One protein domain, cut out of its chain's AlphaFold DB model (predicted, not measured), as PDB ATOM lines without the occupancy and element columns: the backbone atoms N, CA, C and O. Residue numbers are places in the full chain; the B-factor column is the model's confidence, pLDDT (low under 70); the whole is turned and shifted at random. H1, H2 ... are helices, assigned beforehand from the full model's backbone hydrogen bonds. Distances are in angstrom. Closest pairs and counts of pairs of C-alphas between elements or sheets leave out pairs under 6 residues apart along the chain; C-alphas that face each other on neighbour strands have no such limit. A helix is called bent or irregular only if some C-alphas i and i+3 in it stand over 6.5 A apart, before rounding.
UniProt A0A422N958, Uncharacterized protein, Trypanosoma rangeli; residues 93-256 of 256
ATOM      1  N   ASP A  93     -16.630   4.043  -9.369       77.75
ATOM      2  CA  ASP A  93     -16.386   4.155  -7.928       77.75
ATOM      3  C   ASP A  93     -16.101   5.608  -7.486       77.75
ATOM      4  O   ASP A  93     -16.109   6.556  -8.274       77.75
ATOM      5  N   ALA A  94     -15.842   5.795  -6.191       75.38
ATOM      6  CA  ALA A  94     -15.578   7.111  -5.614       75.38
ATOM      7  C   ALA A  94     -14.242   7.746  -6.055       75.38
ATOM      8  O   ALA A  94     -14.116   8.969  -6.024       75.38
ATOM      9  N   GLN A  95     -13.247   6.953  -6.462       81.12
ATOM     10  CA  GLN A  95     -11.991   7.461  -7.014       81.12
ATOM     11  C   GLN A  95     -12.216   8.037  -8.415       81.12
ATOM     12  O   GLN A  95     -11.687   9.106  -8.722       81.12
ATOM     13  N   HIS A  96     -13.080   7.407  -9.215       83.75
ATOM     14  CA  HIS A  96     -13.536   7.959 -10.493       83.75
ATOM     15  C   HIS A  96     -14.250   9.294 -10.289       83.75
ATOM     16  O   HIS A  96     -13.908  10.272 -10.949       83.75
ATOM     17  N   ALA A  97     -15.182   9.364  -9.331       83.94
ATOM     18  CA  ALA A  97     -15.890  10.604  -9.004       83.94
ATOM     19  C   ALA A  97     -14.922  11.742  -8.637       83.94
ATOM     20  O   ALA A  97     -15.059  12.851  -9.146       83.94
ATOM     21  N   ARG A  98     -13.904  11.460  -7.809       86.94
ATOM     22  CA  ARG A  98     -12.850  12.429  -7.461       86.94
ATOM     23  C   ARG A  98     -12.059  12.871  -8.683       86.94
ATOM     24  O   ARG A  98     -11.836  14.059  -8.859       86.94
ATOM     25  N   HIS A  99     -11.644  11.942  -9.535       87.31
ATOM     26  CA  HIS A  99     -10.852  12.274 -10.716       87.31
ATOM     27  C   HIS A  99     -11.637  13.104 -11.741       87.31
ATOM     28  O   HIS A  99     -11.123  14.116 -12.221       87.31
ATOM     29  N   PHE A 100     -12.877  12.709 -12.052       89.06
ATOM     30  CA  PHE A 100     -13.745  13.466 -12.955       89.06
ATOM     31  C   PHE A 100     -14.043  14.851 -12.391       89.06
ATOM     32  O   PHE A 100     -13.819  15.842 -13.077       89.06
ATOM     33  N   SER A 101     -14.397  14.927 -11.103       90.81
ATOM     34  CA  SER A 101     -14.537  16.191 -10.381       90.81
ATOM     35  C   SER A 101     -13.270  17.039 -10.518       90.81
ATOM     36  O   SER A 101     -13.345  18.183 -10.953       90.81
ATOM     37  N   PHE A 102     -12.086  16.501 -10.225       90.56
ATOM     38  CA  PHE A 102     -10.839  17.262 -10.309       90.56
ATOM     39  C   PHE A 102     -10.575  17.806 -11.716       90.56
ATOM     40  O   PHE A 102     -10.354  19.004 -11.885       90.56
ATOM     41  N   THR A 103     -10.662  16.936 -12.721       90.44
ATOM     42  CA  THR A 103     -10.413  17.273 -14.129       90.44
ATOM     43  C   THR A 103     -11.367  18.366 -14.612       90.44
ATOM     44  O   THR A 103     -10.942  19.351 -15.214       90.44
ATOM     45  N   ASP A 104     -12.654  18.228 -14.295       89.56
ATOM     46  CA  ASP A 104     -13.676  19.207 -14.655       89.56
ATOM     47  C   ASP A 104     -13.436  20.553 -13.982       89.56
ATOM     48  O   ASP A 104     -13.570  21.596 -14.620       89.56
ATOM     49  N   SER A 105     -13.044  20.539 -12.707       91.56
ATOM     50  CA  SER A 105     -12.770  21.754 -11.946       91.56
ATOM     51  C   SER A 105     -11.612  22.505 -12.580       91.56
ATOM     52  O   SER A 105     -11.733  23.695 -12.859       91.56
ATOM     53  N   LEU A 106     -10.532  21.811 -12.937       91.94
ATOM     54  CA  LEU A 106      -9.390  22.420 -13.614       91.94
ATOM     55  C   LEU A 106      -9.732  23.040 -14.982       91.94
ATOM     56  O   LEU A 106      -8.981  23.892 -15.447       91.94
ATOM     57  N   CYS A 107     -10.862  22.678 -15.598       93.94
ATOM     58  CA  CYS A 107     -11.335  23.270 -16.855       93.94
ATOM     59  C   CYS A 107     -12.241  24.500 -16.670       93.94
ATOM     60  O   CYS A 107     -12.376  25.288 -17.607       93.94
ATOM     61  N   ILE A 108     -12.842  24.700 -15.489       94.94
ATOM     62  CA  ILE A 108     -13.754  25.828 -15.212       94.94
ATOM     63  C   ILE A 108     -13.024  27.165 -15.382       94.94
ATOM     64  O   ILE A 108     -13.485  28.037 -16.119       94.94
ATOM     65  N   THR A 109     -11.862  27.313 -14.749       94.56
ATOM     66  CA  THR A 109     -11.064  28.544 -14.825       94.56
ATOM     67  C   THR A 109     -10.597  28.880 -16.255       94.56
ATOM     68  O   THR A 109     -10.849  30.002 -16.695       94.56
ATOM     69  N   PRO A 110      -9.981  27.957 -17.028       95.56
ATOM     70  CA  PRO A 110      -9.661  28.184 -18.441       95.56
ATOM     71  C   PRO A 110     -10.864  28.607 -19.294       95.56
ATOM     72  O   PRO A 110     -10.748  29.494 -20.141       95.56
ATOM     73  N   LEU A 111     -12.030  27.996 -19.069       96.44
ATOM     74  CA  LEU A 111     -13.249  28.295 -19.817       96.44
ATOM     75  C   LEU A 111     -13.804  29.688 -19.481       96.44
ATOM     76  O   LEU A 111     -14.215  30.442 -20.372       96.44
ATOM     77  N   PHE A 112     -13.760  30.068 -18.204       96.00
ATOM     78  CA  PHE A 112     -14.108  31.415 -17.763       96.00
ATOM     79  C   PHE A 112     -13.137  32.463 -18.329       96.00
ATOM     80  O   PHE A 112     -13.573  33.467 -18.896       96.00
ATOM     81  N   ALA A 113     -11.830  32.189 -18.287       96.38
ATOM     82  CA  ALA A 113     -10.799  33.037 -18.880       96.38
ATOM     83  C   ALA A 113     -11.011  33.248 -20.390       96.38
ATOM     84  O   ALA A 113     -10.987  34.387 -20.860       96.38
ATOM     85  N   LEU A 114     -11.299  32.183 -21.151       96.62
ATOM     86  CA  LEU A 114     -11.645  32.297 -22.573       96.62
ATOM     87  C   LEU A 114     -12.877  33.171 -22.795       96.62
ATOM     88  O   LEU A 114     -12.890  33.994 -23.709       96.62
ATOM     89  N   THR A 115     -13.901  33.028 -21.956       96.25
ATOM     90  CA  THR A 115     -15.107  33.857 -22.049       96.25
ATOM     91  C   THR A 115     -14.771  35.339 -21.882       96.25
ATOM     92  O   THR A 115     -15.203  36.154 -22.695       96.25
ATOM     93  N   MET A 116     -13.945  35.691 -20.889       95.69
ATOM     94  CA  MET A 116     -13.486  37.069 -20.678       95.69
ATOM     95  C   MET A 116     -12.652  37.595 -21.853       95.69
ATOM     96  O   MET A 116     -12.877  38.709 -22.325       95.69
ATOM     97  N   VAL A 117     -11.713  36.797 -22.367       95.81
ATOM     98  CA  VAL A 117     -10.873  37.186 -23.512       95.81
ATOM     99  C   VAL A 117     -11.720  37.447 -24.749       95.81
ATOM    100  O   VAL A 117     -11.546  38.471 -25.418       95.81
ATOM    101  N   HIS A 118     -12.659  36.553 -25.057       95.56
ATOM    102  CA  HIS A 118     -13.545  36.727 -26.202       95.56
ATOM    103  C   HIS A 118     -14.492  37.915 -25.995       95.56
ATOM    104  O   HIS A 118     -14.778  38.618 -26.967       95.56
ATOM    105  N   TYR A 119     -14.915  38.187 -24.751       94.81
ATOM    106  CA  TYR A 119     -15.649  39.399 -24.369       94.81
ATOM    107  C   TYR A 119     -14.892  40.665 -24.746       94.81
ATOM    108  O   TYR A 119     -15.388  41.440 -25.565       94.81
ATOM    109  N   PHE A 120     -13.667  40.839 -24.257       94.88
ATOM    110  CA  PHE A 120     -12.865  42.012 -24.606       94.88
ATOM    111  C   PHE A 120     -12.557  42.080 -26.103       94.88
ATOM    112  O   PHE A 120     -12.708  43.139 -26.705       94.88
ATOM    113  N   SER A 121     -12.238  40.945 -26.733       94.25
ATOM    114  CA  SER A 121     -11.986  40.878 -28.182       94.25
ATOM    115  C   SER A 121     -13.165  41.400 -29.015       94.25
ATOM    116  O   SER A 121     -12.971  41.877 -30.132       94.25
ATOM    117  N   SER A 122     -14.395  41.334 -28.484       94.38
ATOM    118  CA  SER A 122     -15.574  41.836 -29.193       94.38
ATOM    119  C   SER A 122     -15.635  43.366 -29.313       94.38
ATOM    120  O   SER A 122     -16.343  43.872 -30.183       94.38
ATOM    121  N   PHE A 123     -14.863  44.087 -28.497       94.25
ATOM    122  CA  PHE A 123     -14.703  45.544 -28.563       94.25
ATOM    123  C   PHE A 123     -13.475  45.978 -29.379       94.25
ATOM    124  O   PHE A 123     -13.309  47.168 -29.630       94.25
ATOM    125  N   PHE A 124     -12.629  45.029 -29.791       93.38
ATOM    126  CA  PHE A 124     -11.382  45.287 -30.509       93.38
ATOM    127  C   PHE A 124     -11.411  44.695 -31.926       93.38
ATOM    128  O   PHE A 124     -12.219  45.105 -32.759       93.38
ATOM    129  N   LEU A 125     -10.513  43.752 -32.228       90.81
ATOM    130  CA  LEU A 125     -10.232  43.311 -33.594       90.81
ATOM    131  C   LEU A 125     -11.269  42.306 -34.114       90.81
ATOM    132  O   LEU A 125     -11.379  42.111 -35.326       90.81
ATOM    133  N   TYR A 126     -12.033  41.659 -33.225       92.25
ATOM    134  CA  TYR A 126     -12.905  40.539 -33.591       92.25
ATOM    135  C   TYR A 126     -14.310  40.622 -32.957       92.25
ATOM    136  O   TYR A 126     -14.693  39.749 -32.171       92.25
ATOM    137  N   PRO A 127     -15.149  41.596 -33.366       91.50
ATOM    138  CA  PRO A 127     -16.511  41.788 -32.843       91.50
ATOM    139  C   PRO A 127     -17.438  40.575 -33.011       91.50
ATOM    140  O   PRO A 127     -18.374  40.376 -32.233       91.50
ATOM    141  N   THR A 128     -17.185  39.717 -34.001       91.69
ATOM    142  CA  THR A 128     -17.981  38.503 -34.243       91.69
ATOM    143  C   THR A 128     -17.824  37.446 -33.147       91.69
ATOM    144  O   THR A 128     -18.723  36.617 -32.989       91.69
ATOM    145  N   ARG A 129     -16.766  37.511 -32.320       90.69
ATOM    146  CA  ARG A 129     -16.541  36.582 -31.195       90.69
ATOM    147  C   ARG A 129     -17.637  36.608 -30.138       90.69
ATOM    148  O   ARG A 129     -17.800  35.621 -29.430       90.69
ATOM    149  N   ARG A 130     -18.473  37.653 -30.099       91.69
ATOM    150  CA  ARG A 130     -19.685  37.694 -29.260       91.69
ATOM    151  C   ARG A 130     -20.608  36.487 -29.435       91.69
ATOM    152  O   ARG A 130     -21.340  36.132 -28.520       91.69
ATOM    153  N   GLN A 131     -20.574  35.842 -30.602       91.00
ATOM    154  CA  GLN A 131     -21.362  34.639 -30.884       91.00
ATOM    155  C   GLN A 131     -20.902  33.419 -30.069       91.00
ATOM    156  O   GLN A 131     -21.678  32.484 -29.897       91.00
ATOM    157  N   MET A 132     -19.670  33.427 -29.550       92.12
ATOM    158  CA  MET A 132     -19.114  32.340 -28.742       92.12
ATOM    159  C   MET A 132     -19.582  32.386 -27.287       92.12
ATOM    160  O   MET A 132     -19.612  31.344 -26.636       92.12
ATOM    161  N   PHE A 133     -19.964  33.559 -26.764       90.94
ATOM    162  CA  PHE A 133     -20.242  33.717 -25.329       90.94
ATOM    163  C   PHE A 133     -21.368  32.810 -24.839       90.94
ATOM    164  O   PHE A 133     -21.172  32.163 -23.816       90.94
ATOM    165  N   PRO A 134     -22.516  32.690 -25.541       93.56
ATOM    166  CA  PRO A 134     -23.585  31.816 -25.074       93.56
ATOM    167  C   PRO A 134     -23.146  30.354 -24.991       93.56
ATOM    168  O   PRO A 134     -23.555  29.654 -24.072       93.56
ATOM    169  N   VAL A 135     -22.299  29.896 -25.920       94.94
ATOM    170  CA  VAL A 135     -21.807  28.511 -25.941       94.94
ATOM    171  C   VAL A 135     -20.855  28.269 -24.772       94.94
ATOM    172  O   VAL A 135     -21.076  27.345 -23.995       94.94
ATOM    173  N   LEU A 136     -19.867  29.150 -24.586       96.06
ATOM    174  CA  LEU A 136     -18.890  29.049 -23.495       96.06
ATOM    175  C   LEU A 136     -19.547  29.157 -22.114       96.06
ATOM    176  O   LEU A 136     -19.243  28.373 -21.223       96.06
ATOM    177  N   MET A 137     -20.494  30.083 -21.943       95.25
ATOM    178  CA  MET A 137     -21.245  30.230 -20.693       95.25
ATOM    179  C   MET A 137     -22.155  29.033 -20.419       95.25
ATOM    180  O   MET A 137     -22.328  28.658 -19.262       95.25
ATOM    181  N   THR A 138     -22.719  28.418 -21.463       95.94
ATOM    182  CA  THR A 138     -23.504  27.186 -21.312       95.94
ATOM    183  C   THR A 138     -22.610  26.044 -20.842       95.94
ATOM    184  O   THR A 138     -22.949  25.383 -19.866       95.94
ATOM    185  N   GLU A 139     -21.451  25.841 -21.470       96.31
ATOM    186  CA  GLU A 139     -20.493  24.822 -21.029       96.31
ATOM    187  C   GLU A 139     -20.011  25.082 -19.593       96.31
ATOM    188  O   GLU A 139     -19.945  24.155 -18.788       96.31
ATOM    189  N   LEU A 140     -19.751  26.343 -19.233       95.69
ATOM    190  CA  LEU A 140     -19.321  26.726 -17.887       95.69
ATOM    191  C   LEU A 140     -20.394  26.410 -16.845       95.69
ATOM    192  O   LEU A 140     -20.091  25.827 -15.801       95.69
ATOM    193  N   ALA A 141     -21.650  26.747 -17.143       95.38
ATOM    194  CA  ALA A 141     -22.788  26.402 -16.305       95.38
ATOM    195  C   ALA A 141     -22.919  24.882 -16.141       95.38
ATOM    196  O   ALA A 141     -23.040  24.408 -15.014       95.38
ATOM    197  N   ARG A 142     -22.810  24.114 -17.233       94.69
ATOM    198  CA  ARG A 142     -22.892  22.645 -17.199       94.69
ATOM    199  C   ARG A 142     -21.765  22.002 -16.403       94.69
ATOM    200  O   ARG A 142     -22.035  21.159 -15.556       94.69
ATOM    201  N   LYS A 143     -20.516  22.436 -16.585       93.81
ATOM    202  CA  LYS A 143     -19.384  21.937 -15.787       93.81
ATOM    203  C   LYS A 143     -19.526  22.294 -14.307       93.81
ATOM    204  O   LYS A 143     -19.192  21.481 -13.449       93.81
ATOM    205  N   THR A 144     -20.063  23.471 -13.992       93.06
ATOM    206  CA  THR A 144     -20.337  23.873 -12.601       93.06
ATOM    207  C   THR A 144     -21.468  23.043 -11.982       93.06
ATOM    208  O   THR A 144     -21.359  22.613 -10.836       93.06
ATOM    209  N   GLU A 145     -22.528  22.756 -12.738       94.25
ATOM    210  CA  GLU A 145     -23.612  21.858 -12.321       94.25
ATOM    211  C   GLU A 145     -23.093  20.429 -12.090       94.25
ATOM    212  O   GLU A 145     -23.358  19.831 -11.044       94.25
ATOM    213  N   ALA A 146     -22.266  19.917 -13.004       92.12
ATOM    214  CA  ALA A 146     -21.615  18.619 -12.862       92.12
ATOM    215  C   ALA A 146     -20.721  18.560 -11.611       92.12
ATOM    216  O   ALA A 146     -20.719  17.544 -10.921       92.12
ATOM    217  N   GLN A 147     -20.023  19.646 -11.242       92.62
ATOM    218  CA  GLN A 147     -19.272  19.689  -9.977       92.62
ATOM    219  C   GLN A 147     -20.152  19.457  -8.757       92.62
ATOM    220  O   GLN A 147     -19.760  18.711  -7.859       92.62
ATOM    221  N   LEU A 148     -21.337  20.071  -8.711       92.25
ATOM    222  CA  LEU A 148     -22.279  19.850  -7.614       92.25
ATOM    223  C   LEU A 148     -22.671  18.369  -7.544       92.25
ATOM    224  O   LEU A 148     -22.560  17.750  -6.487       92.25
ATOM    225  N   GLN A 149     -23.008  17.778  -8.690       93.62
ATOM    226  CA  GLN A 149     -23.391  16.368  -8.785       93.62
ATOM    227  C   GLN A 149     -22.245  15.421  -8.389       93.62
ATOM    228  O   GLN A 149     -22.466  14.441  -7.672       93.62
ATOM    229  N   TRP A 150     -21.004  15.720  -8.785       91.88
ATOM    230  CA  TRP A 150     -19.831  14.959  -8.358       91.88
ATOM    231  C   TRP A 150     -19.612  15.041  -6.846       91.88
ATOM    232  O   TRP A 150     -19.324  14.027  -6.204       91.88
ATOM    233  N   MET A 151     -19.772  16.227  -6.259       91.31
ATOM    234  CA  MET A 151     -19.665  16.408  -4.813       91.31
ATOM    235  C   MET A 151     -20.744  15.646  -4.053       91.31
ATOM    236  O   MET A 151     -20.425  15.045  -3.031       91.31
ATOM    237  N   ASP A 152     -21.971  15.590  -4.565       91.62
ATOM    238  CA  ASP A 152     -23.049  14.807  -3.959       91.62
ATOM    239  C   ASP A 152     -22.737  13.305  -3.973       91.62
ATOM    240  O   ASP A 152     -22.971  12.598  -2.989       91.62
ATOM    241  N   VAL A 153     -22.147  12.800  -5.064       89.88
ATOM    242  CA  VAL A 153     -21.668  11.409  -5.143       89.88
ATOM    243  C   VAL A 153     -20.583  11.142  -4.098       89.88
ATOM    244  O   VAL A 153     -20.621  10.112  -3.422       89.88
ATOM    245  N   MET A 154     -19.630  12.061  -3.931       89.56
ATOM    246  CA  MET A 154     -18.560  11.921  -2.938       89.56
ATOM    247  C   MET A 154     -19.077  12.040  -1.497       89.56
ATOM    248  O   MET A 154     -18.629  11.291  -0.625       89.56
ATOM    249  N   ALA A 155     -20.047  12.923  -1.248       90.75
ATOM    250  CA  ALA A 155     -20.605  13.185   0.078       90.75
ATOM    251  C   ALA A 155     -21.313  11.952   0.645       90.75
ATOM    252  O   ALA A 155     -21.189  11.671   1.833       90.75
ATOM    253  N   LYS A 156     -21.964  11.153  -0.215       89.19
ATOM    254  CA  LYS A 156     -22.568   9.865   0.169       89.19
ATOM    255  C   LYS A 156     -21.565   8.880   0.775       89.19
ATOM    256  O   LYS A 156     -21.972   7.994   1.518       89.19
ATOM    257  N   ARG A 157     -20.273   9.003   0.448       85.12
ATOM    258  CA  ARG A 157     -19.205   8.155   1.001       85.12
ATOM    259  C   ARG A 157     -18.432   8.809   2.139       85.12
ATOM    260  O   ARG A 157     -18.047   8.114   3.070       85.12
ATOM    261  N   SER A 158     -18.124  10.098   2.028       87.94
ATOM    262  CA  SER A 158     -17.307  10.821   3.007       87.94
ATOM    263  C   SER A 158     -17.726  12.295   3.056       87.94
ATOM    264  O   SER A 158     -17.187  13.106   2.299       87.94
ATOM    265  N   PRO A 159     -18.683  12.657   3.930       87.56
ATOM    266  CA  PRO A 159     -19.172  14.031   4.056       87.56
ATOM    267  C   PRO A 159     -18.065  15.030   4.421       87.56
ATOM    268  O   PRO A 159     -17.963  16.094   3.813       87.56
ATOM    269  N   GLU A 160     -17.189  14.665   5.360       89.56
ATOM    270  CA  GLU A 160     -16.071  15.509   5.808       89.56
ATOM    271  C   GLU A 160     -15.029  15.711   4.699       89.56
ATOM    272  O   GLU A 160     -14.569  16.828   4.455       89.56
ATOM    273  N   GLY A 161     -14.715  14.645   3.953       87.88
ATOM    274  CA  GLY A 161     -13.759  14.697   2.849       87.88
ATOM    275  C   GLY A 161     -14.191  15.632   1.718       87.88
ATOM    276  O   GLY A 161     -13.339  16.215   1.049       87.88
ATOM    277  N   VAL A 162     -15.500  15.832   1.524       91.06
ATOM    278  CA  VAL A 162     -16.022  16.767   0.514       91.06
ATOM    279  C   VAL A 162     -15.724  18.223   0.864       91.06
ATOM    280  O   VAL A 162     -15.501  19.020  -0.045       91.06
ATOM    281  N   ILE A 163     -15.662  18.589   2.146       91.38
ATOM    282  CA  ILE A 163     -15.335  19.964   2.555       91.38
ATOM    283  C   ILE A 163     -13.885  20.288   2.186       91.38
ATOM    284  O   ILE A 163     -13.624  21.297   1.530       91.38
ATOM    285  N   ALA A 164     -12.954  19.397   2.537       91.88
ATOM    286  CA  ALA A 164     -11.550  19.541   2.158       91.88
ATOM    287  C   ALA A 164     -11.380  19.574   0.629       91.88
ATOM    288  O   ALA A 164     -10.617  20.381   0.099       91.88
ATOM    289  N   TRP A 165     -12.145  18.750  -0.091       92.81
ATOM    290  CA  TRP A 165     -12.137  18.720  -1.551       92.81
ATOM    291  C   TRP A 165     -12.629  20.032  -2.181       92.81
ATOM    292  O   TRP A 165     -11.998  20.552  -3.096       92.81
ATOM    293  N   ARG A 166     -13.709  20.616  -1.646       92.25
ATOM    294  CA  ARG A 166     -14.211  21.943  -2.048       92.25
ATOM    295  C   ARG A 166     -13.163  23.028  -1.845       92.25
ATOM    296  O   ARG A 166     -12.947  23.834  -2.746       92.25
ATOM    297  N   ALA A 167     -12.516  23.034  -0.680       93.50
ATOM    298  CA  ALA A 167     -11.468  23.999  -0.367       93.50
ATOM    299  C   ALA A 167     -10.288  23.870  -1.341       93.50
ATOM    300  O   ALA A 167      -9.854  24.874  -1.902       93.50
ATOM    301  N   LEU A 168      -9.833  22.642  -1.612       92.38
ATOM    302  CA  LEU A 168      -8.779  22.377  -2.592       92.38
ATOM    303  C   LEU A 168      -9.152  22.922  -3.975       92.38
ATOM    304  O   LEU A 168      -8.369  23.649  -4.583       92.38
ATOM    305  N   MET A 169     -10.360  22.619  -4.456       91.56
ATOM    306  CA  MET A 169     -10.836  23.118  -5.744       91.56
ATOM    307  C   MET A 169     -10.861  24.641  -5.789       91.56
ATOM    308  O   MET A 169     -10.275  25.222  -6.697       91.56
ATOM    309  N   ALA A 170     -11.465  25.290  -4.793       92.94
ATOM    310  CA  ALA A 170     -11.527  26.746  -4.721       92.94
ATOM    311  C   ALA A 170     -10.127  27.380  -4.753       92.94
ATOM    312  O   ALA A 170      -9.889  28.299  -5.537       92.94
ATOM    313  N   VAL A 171      -9.180  26.841  -3.978       93.88
ATOM    314  CA  VAL A 171      -7.786  27.304  -3.977       93.88
ATOM    315  C   VAL A 171      -7.153  27.145  -5.360       93.88
ATOM    316  O   VAL A 171      -6.560  28.097  -5.860       93.88
ATOM    317  N   THR A 172      -7.320  25.993  -6.022       91.19
ATOM    318  CA  THR A 172      -6.765  25.796  -7.373       91.19
ATOM    319  C   THR A 172      -7.348  26.765  -8.402       91.19
ATOM    320  O   THR A 172      -6.591  27.268  -9.230       91.19
ATOM    321  N   GLN A 173      -8.648  27.091  -8.332       91.81
ATOM    322  CA  GLN A 173      -9.256  28.086  -9.226       91.81
ATOM    323  C   GLN A 173      -8.620  29.468  -9.017       91.81
ATOM    324  O   GLN A 173      -8.178  30.095  -9.974       91.81
ATOM    325  N   VAL A 174      -8.537  29.928  -7.763       92.00
ATOM    326  CA  VAL A 174      -8.032  31.270  -7.425       92.00
ATOM    327  C   VAL A 174      -6.560  31.420  -7.802       92.00
ATOM    328  O   VAL A 174      -6.187  32.398  -8.445       92.00
ATOM    329  N   VAL A 175      -5.731  30.438  -7.441       91.94
ATOM    330  CA  VAL A 175      -4.282  30.489  -7.677       91.94
ATOM    331  C   VAL A 175      -3.954  30.434  -9.169       91.94
ATOM    332  O   VAL A 175      -3.058  31.141  -9.626       91.94
ATOM    333  N   LEU A 176      -4.668  29.615  -9.946       92.25
ATOM    334  CA  LEU A 176      -4.361  29.431 -11.367       92.25
ATOM    335  C   LEU A 176      -5.041  30.462 -12.280       92.25
ATOM    336  O   LEU A 176      -4.633  30.592 -13.435       92.25
ATOM    337  N   PHE A 177      -6.051  31.197 -11.804       93.94
ATOM    338  CA  PHE A 177      -6.819  32.128 -12.637       93.94
ATOM    339  C   PHE A 177      -5.959  33.163 -13.383       93.94
ATOM    340  O   PHE A 177      -6.133  33.263 -14.599       93.94
ATOM    341  N   PRO A 178      -4.994  33.869 -12.759       94.19
ATOM    342  CA  PRO A 178      -4.157  34.827 -13.484       94.19
ATOM    343  C   PRO A 178      -3.356  34.175 -14.618       94.19
ATOM    344  O   PRO A 178      -3.296  34.708 -15.726       94.19
ATOM    345  N   ALA A 179      -2.793  32.988 -14.372       93.38
ATOM    346  CA  ALA A 179      -2.026  32.250 -15.372       93.38
ATOM    347  C   ALA A 179      -2.908  31.816 -16.552       93.38
ATOM    348  O   ALA A 179      -2.528  31.995 -17.710       93.38
ATOM    349  N   TRP A 180      -4.110  31.305 -16.272       96.19
ATOM    350  CA  TRP A 180      -5.065  30.933 -17.313       96.19
ATOM    351  C   TRP A 180      -5.581  32.133 -18.095       96.19
ATOM    352  O   TRP A 180      -5.736  32.031 -19.307       96.19
ATOM    353  N   LEU A 181      -5.810  33.268 -17.435       96.31
ATOM    354  CA  LEU A 181      -6.256  34.496 -18.084       96.31
ATOM    355  C   LEU A 181      -5.200  35.043 -19.053       96.31
ATOM    356  O   LEU A 181      -5.541  35.414 -20.177       96.31
ATOM    357  N   LEU A 182      -3.922  35.025 -18.663       95.12
ATOM    358  CA  LEU A 182      -2.816  35.384 -19.553       95.12
ATOM    359  C   LEU A 182      -2.683  34.386 -20.708       95.12
ATOM    360  O   LEU A 182      -2.608  34.781 -21.869       95.12
ATOM    361  N   LEU A 183      -2.709  33.082 -20.430       94.56
ATOM    362  CA  LEU A 183      -2.603  32.079 -21.488       94.56
ATOM    363  C   LEU A 183      -3.776  32.173 -22.479       94.56
ATOM    364  O   LEU A 183      -3.565  32.086 -23.687       94.56
ATOM    365  N   ALA A 184      -4.995  32.404 -21.982       96.06
ATOM    366  CA  ALA A 184      -6.193  32.605 -22.794       96.06
ATOM    367  C   ALA A 184      -6.063  33.825 -23.705       96.06
ATOM    368  O   ALA A 184      -6.539  33.795 -24.838       96.06
ATOM    369  N   SER A 185      -5.436  34.895 -23.214       96.12
ATOM    370  CA  SER A 185      -5.316  36.148 -23.947       96.12
ATOM    371  C   SER A 185      -4.255  36.075 -25.046       96.12
ATOM    372  O   SER A 185      -4.503  36.546 -26.154       96.12
ATOM    373  N   PHE A 186      -3.117  35.421 -24.788       93.81
ATOM    374  CA  PHE A 186      -2.027  35.276 -25.760       93.81
ATOM    375  C   PHE A 186      -2.214  34.103 -26.729       93.81
ATOM    376  O   PHE A 186      -1.799  34.187 -27.890       93.81
ATOM    377  N   ALA A 187      -2.840  33.016 -26.278       93.81
ATOM    378  CA  ALA A 187      -2.996  31.782 -27.040       93.81
ATOM    379  C   ALA A 187      -4.395  31.152 -26.852       93.81
ATOM    380  O   ALA A 187      -4.500  30.003 -26.408       93.81
ATOM    381  N   PRO A 188      -5.490  31.846 -27.224       94.56
ATOM    382  CA  PRO A 188      -6.851  31.321 -27.075       94.56
ATOM    383  C   PRO A 188      -7.057  29.967 -27.778       94.56
ATOM    384  O   PRO A 188      -7.736  29.083 -27.259       94.56
ATOM    385  N   GLN A 189      -6.419  29.764 -28.931       93.44
ATOM    386  CA  GLN A 189      -6.426  28.510 -29.680       93.44
ATOM    387  C   GLN A 189      -5.815  27.331 -28.906       93.44
ATOM    388  O   GLN A 189      -6.262  26.198 -29.061       93.44
ATOM    389  N   LEU A 190      -4.815  27.589 -28.054       94.00
ATOM    390  CA  LEU A 190      -4.166  26.565 -27.238       94.00
ATOM    391  C   LEU A 190      -5.087  26.120 -26.097       94.00
ATOM    392  O   LEU A 190      -5.167  24.925 -25.819       94.00
ATOM    393  N   LEU A 191      -5.846  27.043 -25.489       95.50
ATOM    394  CA  LEU A 191      -6.864  26.660 -24.506       95.50
ATOM    395  C   LEU A 191      -8.031  25.918 -25.152       95.50
ATOM    396  O   LEU A 191      -8.520  24.959 -24.568       95.50
ATOM    397  N   HIS A 192      -8.461  26.311 -26.353       96.50
ATOM    398  CA  HIS A 192      -9.466  25.542 -27.085       96.50
ATOM    399  C   HIS A 192      -8.981  24.118 -27.389       96.50
ATOM    400  O   HIS A 192      -9.727  23.177 -27.147       96.50
ATOM    401  N   ALA A 193      -7.728  23.934 -27.816       95.19
ATOM    402  CA  ALA A 193      -7.144  22.603 -28.005       95.19
ATOM    403  C   ALA A 193      -7.080  21.788 -26.701       95.19
ATOM    404  O   ALA A 193      -7.378  20.594 -26.694       95.19
ATOM    405  N   MET A 194      -6.726  22.428 -25.587       95.69
ATOM    406  CA  MET A 194      -6.712  21.788 -24.272       95.69
ATOM    407  C   MET A 194      -8.115  21.354 -23.833       95.69
ATOM    408  O   MET A 194      -8.291  20.214 -23.414       95.69
ATOM    409  N   LEU A 195      -9.122  22.217 -23.977       96.56
ATOM    410  CA  LEU A 195     -10.503  21.885 -23.632       96.56
ATOM    411  C   LEU A 195     -11.092  20.823 -24.569       96.56
ATOM    412  O   LEU A 195     -11.761  19.913 -24.089       96.56
ATOM    413  N   GLU A 196     -10.806  20.878 -25.876       95.81
ATOM    414  CA  GLU A 196     -11.134  19.803 -26.827       95.81
ATOM    415  C   GLU A 196     -10.568  18.469 -26.336       95.81
ATOM    416  O   GLU A 196     -11.311  17.499 -26.188       95.81
ATOM    417  N   ARG A 197      -9.266  18.426 -26.025       94.12
ATOM    418  CA  ARG A 197      -8.593  17.205 -25.579       94.12
ATOM    419  C   ARG A 197      -9.153  16.685 -24.258       94.12
ATOM    420  O   ARG A 197      -9.399  15.485 -24.136       94.12
ATOM    421  N   THR A 198      -9.380  17.554 -23.279       94.00
ATOM    422  CA  THR A 198      -9.934  17.136 -21.987       94.00
ATOM    423  C   THR A 198     -11.357  16.609 -22.141       94.00
ATOM    424  O   THR A 198     -11.670  15.542 -21.617       94.00
ATOM    425  N   ASN A 199     -12.203  17.293 -22.913       94.69
ATOM    426  CA  ASN A 199     -13.567  16.849 -23.191       94.69
ATOM    427  C   ASN A 199     -13.594  15.514 -23.957       94.69
ATOM    428  O   ASN A 199     -14.387  14.635 -23.617       94.69
ATOM    429  N   HIS A 200     -12.668  15.306 -24.896       93.12
ATOM    430  CA  HIS A 200     -12.473  14.023 -25.571       93.12
ATOM    431  C   HIS A 200     -12.142  12.892 -24.584       93.12
ATOM    432  O   HIS A 200     -12.773  11.833 -24.601       93.12
ATOM    433  N   ILE A 201     -11.176  13.114 -23.682       90.44
ATOM    434  CA  ILE A 201     -10.780  12.120 -22.674       90.44
ATOM    435  C   ILE A 201     -11.942  11.821 -21.721       90.44
ATOM    436  O   ILE A 201     -12.194  10.656 -21.409       90.44
ATOM    437  N   LEU A 202     -12.662  12.850 -21.268       90.38
ATOM    438  CA  LEU A 202     -13.839  12.691 -20.414       90.38
ATOM    439  C   LEU A 202     -14.911  11.859 -21.114       90.38
ATOM    440  O   LEU A 202     -15.374  10.873 -20.544       90.38
ATOM    441  N   HIS A 203     -15.253  12.189 -22.363       91.38
ATOM    442  CA  HIS A 203     -16.207  11.408 -23.144       91.38
ATOM    443  C   HIS A 203     -15.778   9.940 -23.233       91.38
ATOM    444  O   HIS A 203     -16.581   9.059 -22.910       91.38
ATOM    445  N   GLN A 204     -14.537   9.667 -23.641       89.19
ATOM    446  CA  GLN A 204     -14.037   8.300 -23.791       89.19
ATOM    447  C   GLN A 204     -14.103   7.519 -22.480       89.19
ATOM    448  O   GLN A 204     -14.607   6.398 -22.457       89.19
ATOM    449  N   LYS A 205     -13.642   8.117 -21.375       86.12
ATOM    450  CA  LYS A 205     -13.641   7.457 -20.066       86.12
ATOM    451  C   LYS A 205     -15.058   7.178 -19.572       86.12
ATOM    452  O   LYS A 205     -15.321   6.075 -19.103       86.12
ATOM    453  N   LEU A 206     -15.973   8.141 -19.698       87.62
ATOM    454  CA  LEU A 206     -17.366   7.971 -19.271       87.62
ATOM    455  C   LEU A 206     -18.095   6.928 -20.130       87.62
ATOM    456  O   LEU A 206     -18.878   6.151 -19.595       87.62
ATOM    457  N   ALA A 207     -17.787   6.841 -21.429       86.50
ATOM    458  CA  ALA A 207     -18.363   5.839 -22.329       86.50
ATOM    459  C   ALA A 207     -17.968   4.394 -21.971       86.50
ATOM    460  O   ALA A 207     -18.695   3.457 -22.298       86.50
ATOM    461  N   CYS A 208     -16.833   4.196 -21.294       83.50
ATOM    462  CA  CYS A 208     -16.395   2.877 -20.832       83.50
ATOM    463  C   CYS A 208     -17.087   2.414 -19.539       83.50
ATOM    464  O   CYS A 208     -17.053   1.219 -19.226       83.50
ATOM    465  N   VAL A 209     -17.728   3.322 -18.796       83.81
ATOM    466  CA  VAL A 209     -18.385   2.998 -17.528       83.81
ATOM    467  C   VAL A 209     -19.698   2.267 -17.805       83.81
ATOM    468  O   VAL A 209     -20.690   2.857 -18.219       83.81
ATOM    469  N   SER A 210     -19.712   0.959 -17.545       77.06
ATOM    470  CA  SER A 210     -20.852   0.079 -17.858       77.06
ATOM    471  C   SER A 210     -21.704  -0.310 -16.643       77.06
ATOM    472  O   SER A 210     -22.781  -0.882 -16.803       77.06
ATOM    473  N   LYS A 211     -21.222  -0.037 -15.423       82.62
ATOM    474  CA  LYS A 211     -21.865  -0.430 -14.159       82.62
ATOM    475  C   LYS A 211     -21.776   0.676 -13.114       82.62
ATOM    476  O   LYS A 211     -20.744   1.339 -13.010       82.62
ATOM    477  N   ASP A 212     -22.837   0.798 -12.317       83.75
ATOM    478  CA  ASP A 212     -22.937   1.659 -11.128       83.75
ATOM    479  C   ASP A 212     -22.729   3.166 -11.387       83.75
ATOM    480  O   ASP A 212     -22.440   3.931 -10.466       83.75
ATOM    481  N   ALA A 213     -22.890   3.612 -12.638       85.31
ATOM    482  CA  ALA A 213     -22.787   5.021 -13.001       85.31
ATOM    483  C   ALA A 213     -23.979   5.829 -12.448       85.31
ATOM    484  O   ALA A 213     -25.131   5.414 -12.615       85.31
ATOM    485  N   PRO A 214     -23.744   7.005 -11.840       88.06
ATOM    486  CA  PRO A 214     -24.810   7.934 -11.490       88.06
ATOM    487  C   PRO A 214     -25.637   8.366 -12.719       88.06
ATOM    488  O   PRO A 214     -25.068   8.520 -13.801       88.06
ATOM    489  N   PRO A 215     -26.946   8.660 -12.577       89.00
ATOM    490  CA  PRO A 215     -27.818   8.981 -13.715       89.00
ATOM    491  C   PRO A 215     -27.351  10.164 -14.577       89.00
ATOM    492  O   PRO A 215     -27.538  10.156 -15.791       89.00
ATOM    493  N   PHE A 216     -26.714  11.169 -13.969       91.50
ATOM    494  CA  PHE A 216     -26.249  12.360 -14.687       91.50
ATOM    495  C   PHE A 216     -25.055  12.087 -15.619       91.50
ATOM    496  O   PHE A 216     -24.819  12.858 -16.545       91.50
ATOM    497  N   VAL A 217     -24.325  10.978 -15.427       91.00
ATOM    498  CA  VAL A 217     -23.113  10.653 -16.200       91.00
ATOM    499  C   VAL A 217     -23.400  10.529 -17.694       91.00
ATOM    500  O   VAL A 217     -22.586  10.953 -18.511       91.00
ATOM    501  N   GLN A 218     -24.562   9.993 -18.076       90.00
ATOM    502  CA  GLN A 218     -24.918   9.839 -19.487       90.00
ATOM    503  C   GLN A 218     -25.148  11.190 -20.177       90.00
ATOM    504  O   GLN A 218     -24.699  11.400 -21.309       90.00
ATOM    505  N   GLN A 219     -25.832  12.110 -19.492       92.25
ATOM    506  CA  GLN A 219     -25.997  13.477 -19.976       92.25
ATOM    507  C   GLN A 219     -24.630  14.159 -20.064       92.25
ATOM    508  O   GLN A 219     -24.285  14.697 -21.114       92.25
ATOM    509  N   TYR A 220     -23.817  14.034 -19.014       91.56
ATOM    510  CA  TYR A 220     -22.500  14.654 -18.950       91.56
ATOM    511  C   TYR A 220     -21.545  14.163 -20.050       91.56
ATOM    512  O   TYR A 220     -20.838  14.949 -20.674       91.56
ATOM    513  N   MET A 221     -21.579  12.868 -20.373       92.75
ATOM    514  CA  MET A 221     -20.838  12.295 -21.501       92.75
ATOM    515  C   MET A 221     -21.238  12.935 -22.840       92.75
ATOM    516  O   MET A 221     -20.382  13.183 -23.691       92.75
ATOM    517  N   THR A 222     -22.532  13.195 -23.039       93.75
ATOM    518  CA  THR A 222     -23.039  13.835 -24.262       93.75
ATOM    519  C   THR A 222     -22.583  15.289 -24.336       93.75
ATOM    520  O   THR A 222     -22.080  15.719 -25.372       93.75
ATOM    521  N   GLU A 223     -22.674  16.016 -23.223       94.19
ATOM    522  CA  GLU A 223     -22.209  17.402 -23.110       94.19
ATOM    523  C   GLU A 223     -20.701  17.521 -23.376       94.19
ATOM    524  O   GLU A 223     -20.280  18.405 -24.121       94.19
ATOM    525  N   ALA A 224     -19.888  16.592 -22.860       94.38
ATOM    526  CA  ALA A 224     -18.455  16.543 -23.146       94.38
ATOM    527  C   ALA A 224     -18.181  16.371 -24.650       94.38
ATOM    528  O   ALA A 224     -17.357  17.085 -25.218       94.38
ATOM    529  N   ARG A 225     -18.915  15.487 -25.333       95.75
ATOM    530  CA  ARG A 225     -18.775  15.289 -26.784       95.75
ATOM    531  C   ARG A 225     -19.173  16.529 -27.594       95.75
ATOM    532  O   ARG A 225     -18.545  16.843 -28.604       95.75
ATOM    533  N   GLU A 226     -20.226  17.228 -27.183       95.75
ATOM    534  CA  GLU A 226     -20.651  18.471 -27.836       95.75
ATOM    535  C   GLU A 226     -19.618  19.592 -27.648       95.75
ATOM    536  O   GLU A 226     -19.284  20.293 -28.608       95.75
ATOM    537  N   ALA A 227     -19.061  19.717 -26.441       96.00
ATOM    538  CA  ALA A 227     -18.020  20.688 -26.127       96.00
ATOM    539  C   ALA A 227     -16.698  20.395 -26.866       96.00
ATOM    540  O   ALA A 227     -16.075  21.313 -27.403       96.00
ATOM    541  N   GLU A 228     -16.303  19.121 -26.987       95.81
ATOM    542  CA  GLU A 228     -15.190  18.678 -27.843       95.81
ATOM    543  C   GLU A 228     -15.374  19.184 -29.282       95.81
ATOM    544  O   GLU A 228     -14.508  19.872 -29.831       95.81
ATOM    545  N   ALA A 229     -16.538  18.907 -29.881       95.94
ATOM    546  CA  ALA A 229     -16.832  19.304 -31.254       95.94
ATOM    547  C   ALA A 229     -16.828  20.831 -31.443       95.94
ATOM    548  O   ALA A 229     -16.389  21.322 -32.487       95.94
ATOM    549  N   PHE A 230     -17.303  21.585 -30.449       96.50
ATOM    550  CA  PHE A 230     -17.261  23.044 -30.470       96.50
ATOM    551  C   PHE A 230     -15.822  23.573 -30.444       96.50
ATOM    552  O   PHE A 230     -15.463  24.399 -31.287       96.50
ATOM    553  N   HIS A 231     -14.994  23.103 -29.513       96.38
ATOM    554  CA  HIS A 231     -13.623  23.586 -29.362       96.38
ATOM    555  C   HIS A 231     -12.714  23.215 -30.534       96.38
ATOM    556  O   HIS A 231     -11.907  24.047 -30.953       96.38
ATOM    557  N   SER A 232     -12.926  22.047 -31.145       93.25
ATOM    558  CA  SER A 232     -12.213  21.631 -32.360       93.25
ATOM    559  C   SER A 232     -12.393  22.621 -33.524       93.25
ATOM    560  O   SER A 232     -11.493  22.849 -34.335       93.25
ATOM    561  N   GLN A 233     -13.544  23.299 -33.586       93.12
ATOM    562  CA  GLN A 233     -13.804  24.330 -34.598       93.12
ATOM    563  C   GLN A 233     -13.050  25.642 -34.324       93.12
ATOM    564  O   GLN A 233     -12.894  26.449 -35.239       93.12
ATOM    565  N   GLN A 234     -12.562  25.856 -33.096       93.19
ATOM    566  CA  GLN A 234     -11.914  27.104 -32.670       93.19
ATOM    567  C   GLN A 234     -10.383  27.039 -32.669       93.19
ATOM    568  O   GLN A 234      -9.724  28.019 -32.332       93.19
ATOM    569  N   LEU A 235      -9.790  25.927 -33.113       90.06
ATOM    570  CA  LEU A 235      -8.332  25.735 -33.154       90.06
ATOM    571  C   LEU A 235      -7.581  26.737 -34.043       90.06
ATOM    572  O   LEU A 235      -6.369  26.890 -33.929       90.06
ATOM    573  N   CYS A 236      -8.291  27.395 -34.957       87.12
ATOM    574  CA  CYS A 236      -7.725  28.387 -35.869       87.12
ATOM    575  C   CYS A 236      -8.011  29.827 -35.429       87.12
ATOM    576  O   CYS A 236      -7.783  30.744 -36.222       87.12
ATOM    577  N   ILE A 237      -8.581  30.042 -34.236       89.12
ATOM    578  CA  ILE A 237      -8.949  31.390 -33.815       89.12
ATOM    579  C   ILE A 237      -7.678  32.239 -33.637       89.12
ATOM    580  O   ILE A 237      -6.735  31.797 -32.981       89.12
ATOM    581  N   PRO A 238      -7.604  33.437 -34.243       90.06
ATOM    582  CA  PRO A 238      -6.422  34.277 -34.103       90.06
ATOM    583  C   PRO A 238      -6.320  34.871 -32.693       90.06
ATOM    584  O   PRO A 238      -7.320  35.025 -31.993       90.06
ATOM    585  N   THR A 239      -5.132  35.292 -32.284       91.56
ATOM    586  CA  THR A 239      -4.963  36.100 -31.069       91.56
ATOM    587  C   THR A 239      -5.462  37.531 -31.316       91.56
ATOM    588  O   THR A 239      -5.244  38.096 -32.390       91.56
ATOM    589  N   ASP A 240      -6.150  38.125 -30.337       93.75
ATOM    590  CA  ASP A 240      -6.458  39.563 -30.333       93.75
ATOM    591  C   ASP A 240      -5.436  40.278 -29.447       93.75
ATOM    592  O   ASP A 240      -5.543  40.264 -28.223       93.75
ATOM    593  N   TYR A 241      -4.413  40.869 -30.066       92.94
ATOM    594  CA  TYR A 241      -3.315  41.496 -29.332       92.94
ATOM    595  C   TYR A 241      -3.741  42.748 -28.552       92.94
ATOM    596  O   TYR A 241      -3.121  43.060 -27.537       92.94
ATOM    597  N   CYS A 242      -4.813  43.437 -28.965       94.44
ATOM    598  CA  CYS A 242      -5.355  44.575 -28.220       94.44
ATOM    599  C   CYS A 242      -6.034  44.100 -26.932       94.44
ATOM    600  O   CYS A 242      -5.750  44.623 -25.853       94.44
ATOM    601  N   ALA A 243      -6.865  43.056 -27.030       94.44
ATOM    602  CA  ALA A 243      -7.460  42.426 -25.854       94.44
ATOM    603  C   ALA A 243      -6.384  41.832 -24.929       94.44
ATOM    604  O   ALA A 243      -6.466  41.992 -23.713       94.44
ATOM    605  N   ALA A 244      -5.352  41.195 -25.492       95.38
ATOM    606  CA  ALA A 244      -4.253  40.620 -24.721       95.38
ATOM    607  C   ALA A 244      -3.458  41.673 -23.942       95.38
ATOM    608  O   ALA A 244      -3.177  41.474 -22.758       95.38
ATOM    609  N   LEU A 245      -3.145  42.812 -24.569       96.25
ATOM    610  CA  LEU A 245      -2.476  43.925 -23.899       96.25
ATOM    611  C   LEU A 245      -3.332  44.484 -22.758       96.25
ATOM    612  O   LEU A 245      -2.831  44.620 -21.645       96.25
ATOM    613  N   LEU A 246      -4.623  44.747 -23.004       96.06
ATOM    614  CA  LEU A 246      -5.543  45.235 -21.972       96.06
ATOM    615  C   LEU A 246      -5.595  44.282 -20.771       96.06
ATOM    616  O   LEU A 246      -5.481  44.715 -19.629       96.06
ATOM    617  N   ILE A 247      -5.744  42.982 -21.032       95.62
ATOM    618  CA  ILE A 247      -5.801  41.957 -19.988       95.62
ATOM    619  C   ILE A 247      -4.477  41.877 -19.225       95.62
ATOM    620  O   ILE A 247      -4.492  41.751 -18.006       95.62
ATOM    621  N   THR A 248      -3.339  41.993 -19.910       94.12
ATOM    622  CA  THR A 248      -2.020  42.002 -19.260       94.12
ATOM    623  C   THR A 248      -1.884  43.192 -18.316       94.12
ATOM    624  O   THR A 248      -1.480  43.015 -17.171       94.12
ATOM    625  N   LEU A 249      -2.279  44.390 -18.758       94.88
ATOM    626  CA  LEU A 249      -2.279  45.587 -17.916       94.88
ATOM    627  C   LEU A 249      -3.219  45.437 -16.715       94.88
ATOM    628  O   LEU A 249      -2.848  45.820 -15.609       94.88
ATOM    629  N   LEU A 250      -4.398  44.840 -16.913       93.19
ATOM    630  CA  LEU A 250      -5.341  44.558 -15.832       93.19
ATOM    631  C   LEU A 250      -4.747  43.591 -14.800       93.19
ATOM    632  O   LEU A 250      -4.845  43.849 -13.606       93.19
ATOM    633  N   VAL A 251      -4.123  42.497 -15.245       92.25
ATOM    634  CA  VAL A 251      -3.471  41.534 -14.345       92.25
ATOM    635  C   VAL A 251      -2.347  42.213 -13.573       92.25
ATOM    636  O   VAL A 251      -2.322  42.104 -12.354       92.25
ATOM    637  N   LEU A 252      -1.471  42.961 -14.253       92.81
ATOM    638  CA  LEU A 252      -0.388  43.695 -13.598       92.81
ATOM    639  C   LEU A 252      -0.932  44.643 -12.526       92.81
ATOM    640  O   LEU A 252      -0.510  44.529 -11.385       92.81
ATOM    641  N   TYR A 253      -1.925  45.471 -12.864       94.12
ATOM    642  CA  TYR A 253      -2.567  46.403 -11.930       94.12
ATOM    643  C   TYR A 253      -3.181  45.717 -10.702       94.12
ATOM    644  O   TYR A 253      -3.127  46.252  -9.603       94.12
ATOM    645  N   LEU A 254      -3.781  44.535 -10.875       88.69
ATOM    646  CA  LEU A 254      -4.389  43.783  -9.773       88.69
ATOM    647  C   LEU A 254      -3.366  43.026  -8.910       88.69
ATOM    648  O   LEU A 254      -3.723  42.548  -7.835       88.69
ATOM    649  N   THR A 255      -2.132  42.868  -9.394       85.38
ATOM    650  CA  THR A 255      -1.060  42.116  -8.712       85.38
ATOM    651  C   THR A 255       0.073  42.993  -8.177       85.38
ATOM    652  O   THR A 255       0.929  42.481  -7.456       85.38
ATOM    653  N   SER A 256       0.082  44.280  -8.530       79.19
ATOM    654  CA  SER A 256       0.987  45.317  -8.022       79.19
ATOM    655  C   SER A 256       0.414  46.003  -6.791       79.19
ATOM    656  O   SER A 256       1.183  46.213  -5.832       79.19
TER     657      SER A 256
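What this domain is: This is residues 93 to 256 of the 256 residues of an uncharacterized protein of Trypanosoma rangeli (UniProt A0A422N958). Five helices or arms, H1, H2, H3a, H4 and H5, run up and down in a bundle with H1 in the middle, and the pair H3b and H6 lies side by side across one end of it. The turn into that end piece is made by the bent helix H3, whose first arm H3a is in the bundle and whose second arm H3b packs on H6. The printed part has 164 residues with six named helices in the order H1 to H6 and no named strand; the class is all helix. It is compact, with a radius of gyration of the C-alphas of 16.8 A, and spans 49 by 36 by 20 A.

How they stand to each other: H1, residues 94 to 121, and H2, residues 127 to 155, form a helical hairpin and touch at a shallow tilt of 21 degrees, opposite ways; their closest C-alphas are those of Ser 101 and Trp 150, 5.8 A apart. H2 is irregular, but only just, with C-alphas 131 and 134 6.8 A apart and a kink of 27 degrees near residue 134. H3, residues 159 to 186, was assigned as one helix by its hydrogen bonds but is bent, with C-alphas 175 and 178 7.2 A apart; H3a, residues 159 to 175, and H3b, residues 178 to 186, stand at a steep tilt of 48 degrees. H3a touches H1 with residues 169 to 173 alone, closest at the C-alphas of Gln 173 and Thr 109, 5.9 A apart. H3b touches H1 at a steep tilt of 52 degrees, with the C-alphas of Leu 181 and Ala 113 closest, 4.8 A apart. H4, residues 188 to 208, touches H1, opposite ways at a shallow tilt of 26 degrees, with the C-alphas of Pro 188 and Leu 114 closest, 6.6 A apart. H5, residues 216 to 232, forms a hairpin with H4, the C-alphas of Glu 228 and Glu 196 being closest, 4.3 A apart; H5 and H1 are apart. H6, residues 241 to 255, touches H3b at a shallow tilt of 16 degrees, opposite ways, closest at the C-alphas of Ala 244 and Ser 185, 4.7 A apart. Every O i to N i+4 pair is within hydrogen-bond range in H3b, H4, H5 and H6, against 22 of 24 in H1, 20 of 25 in H2 and 11 of 13 in H3a.

Where its parts are: H1 begins at C-alpha 94 (-15.578, 7.111, -5.614) and is 40.8 A long; H2 is 43.8 A, H3a 25.1 A, H3b 12.5 A, H4 30.6 A, H5 24.4 A and H6 20.8 A. H6 ends at C-alpha 255 (-1.060, 42.116, -8.712).

The domain as a whole: The C-alphas farthest apart, of Lys 211 and Ser 256, are 51.5 A apart. The printed part has no cut and no long link, and no printed residue has a pLDDT under 70.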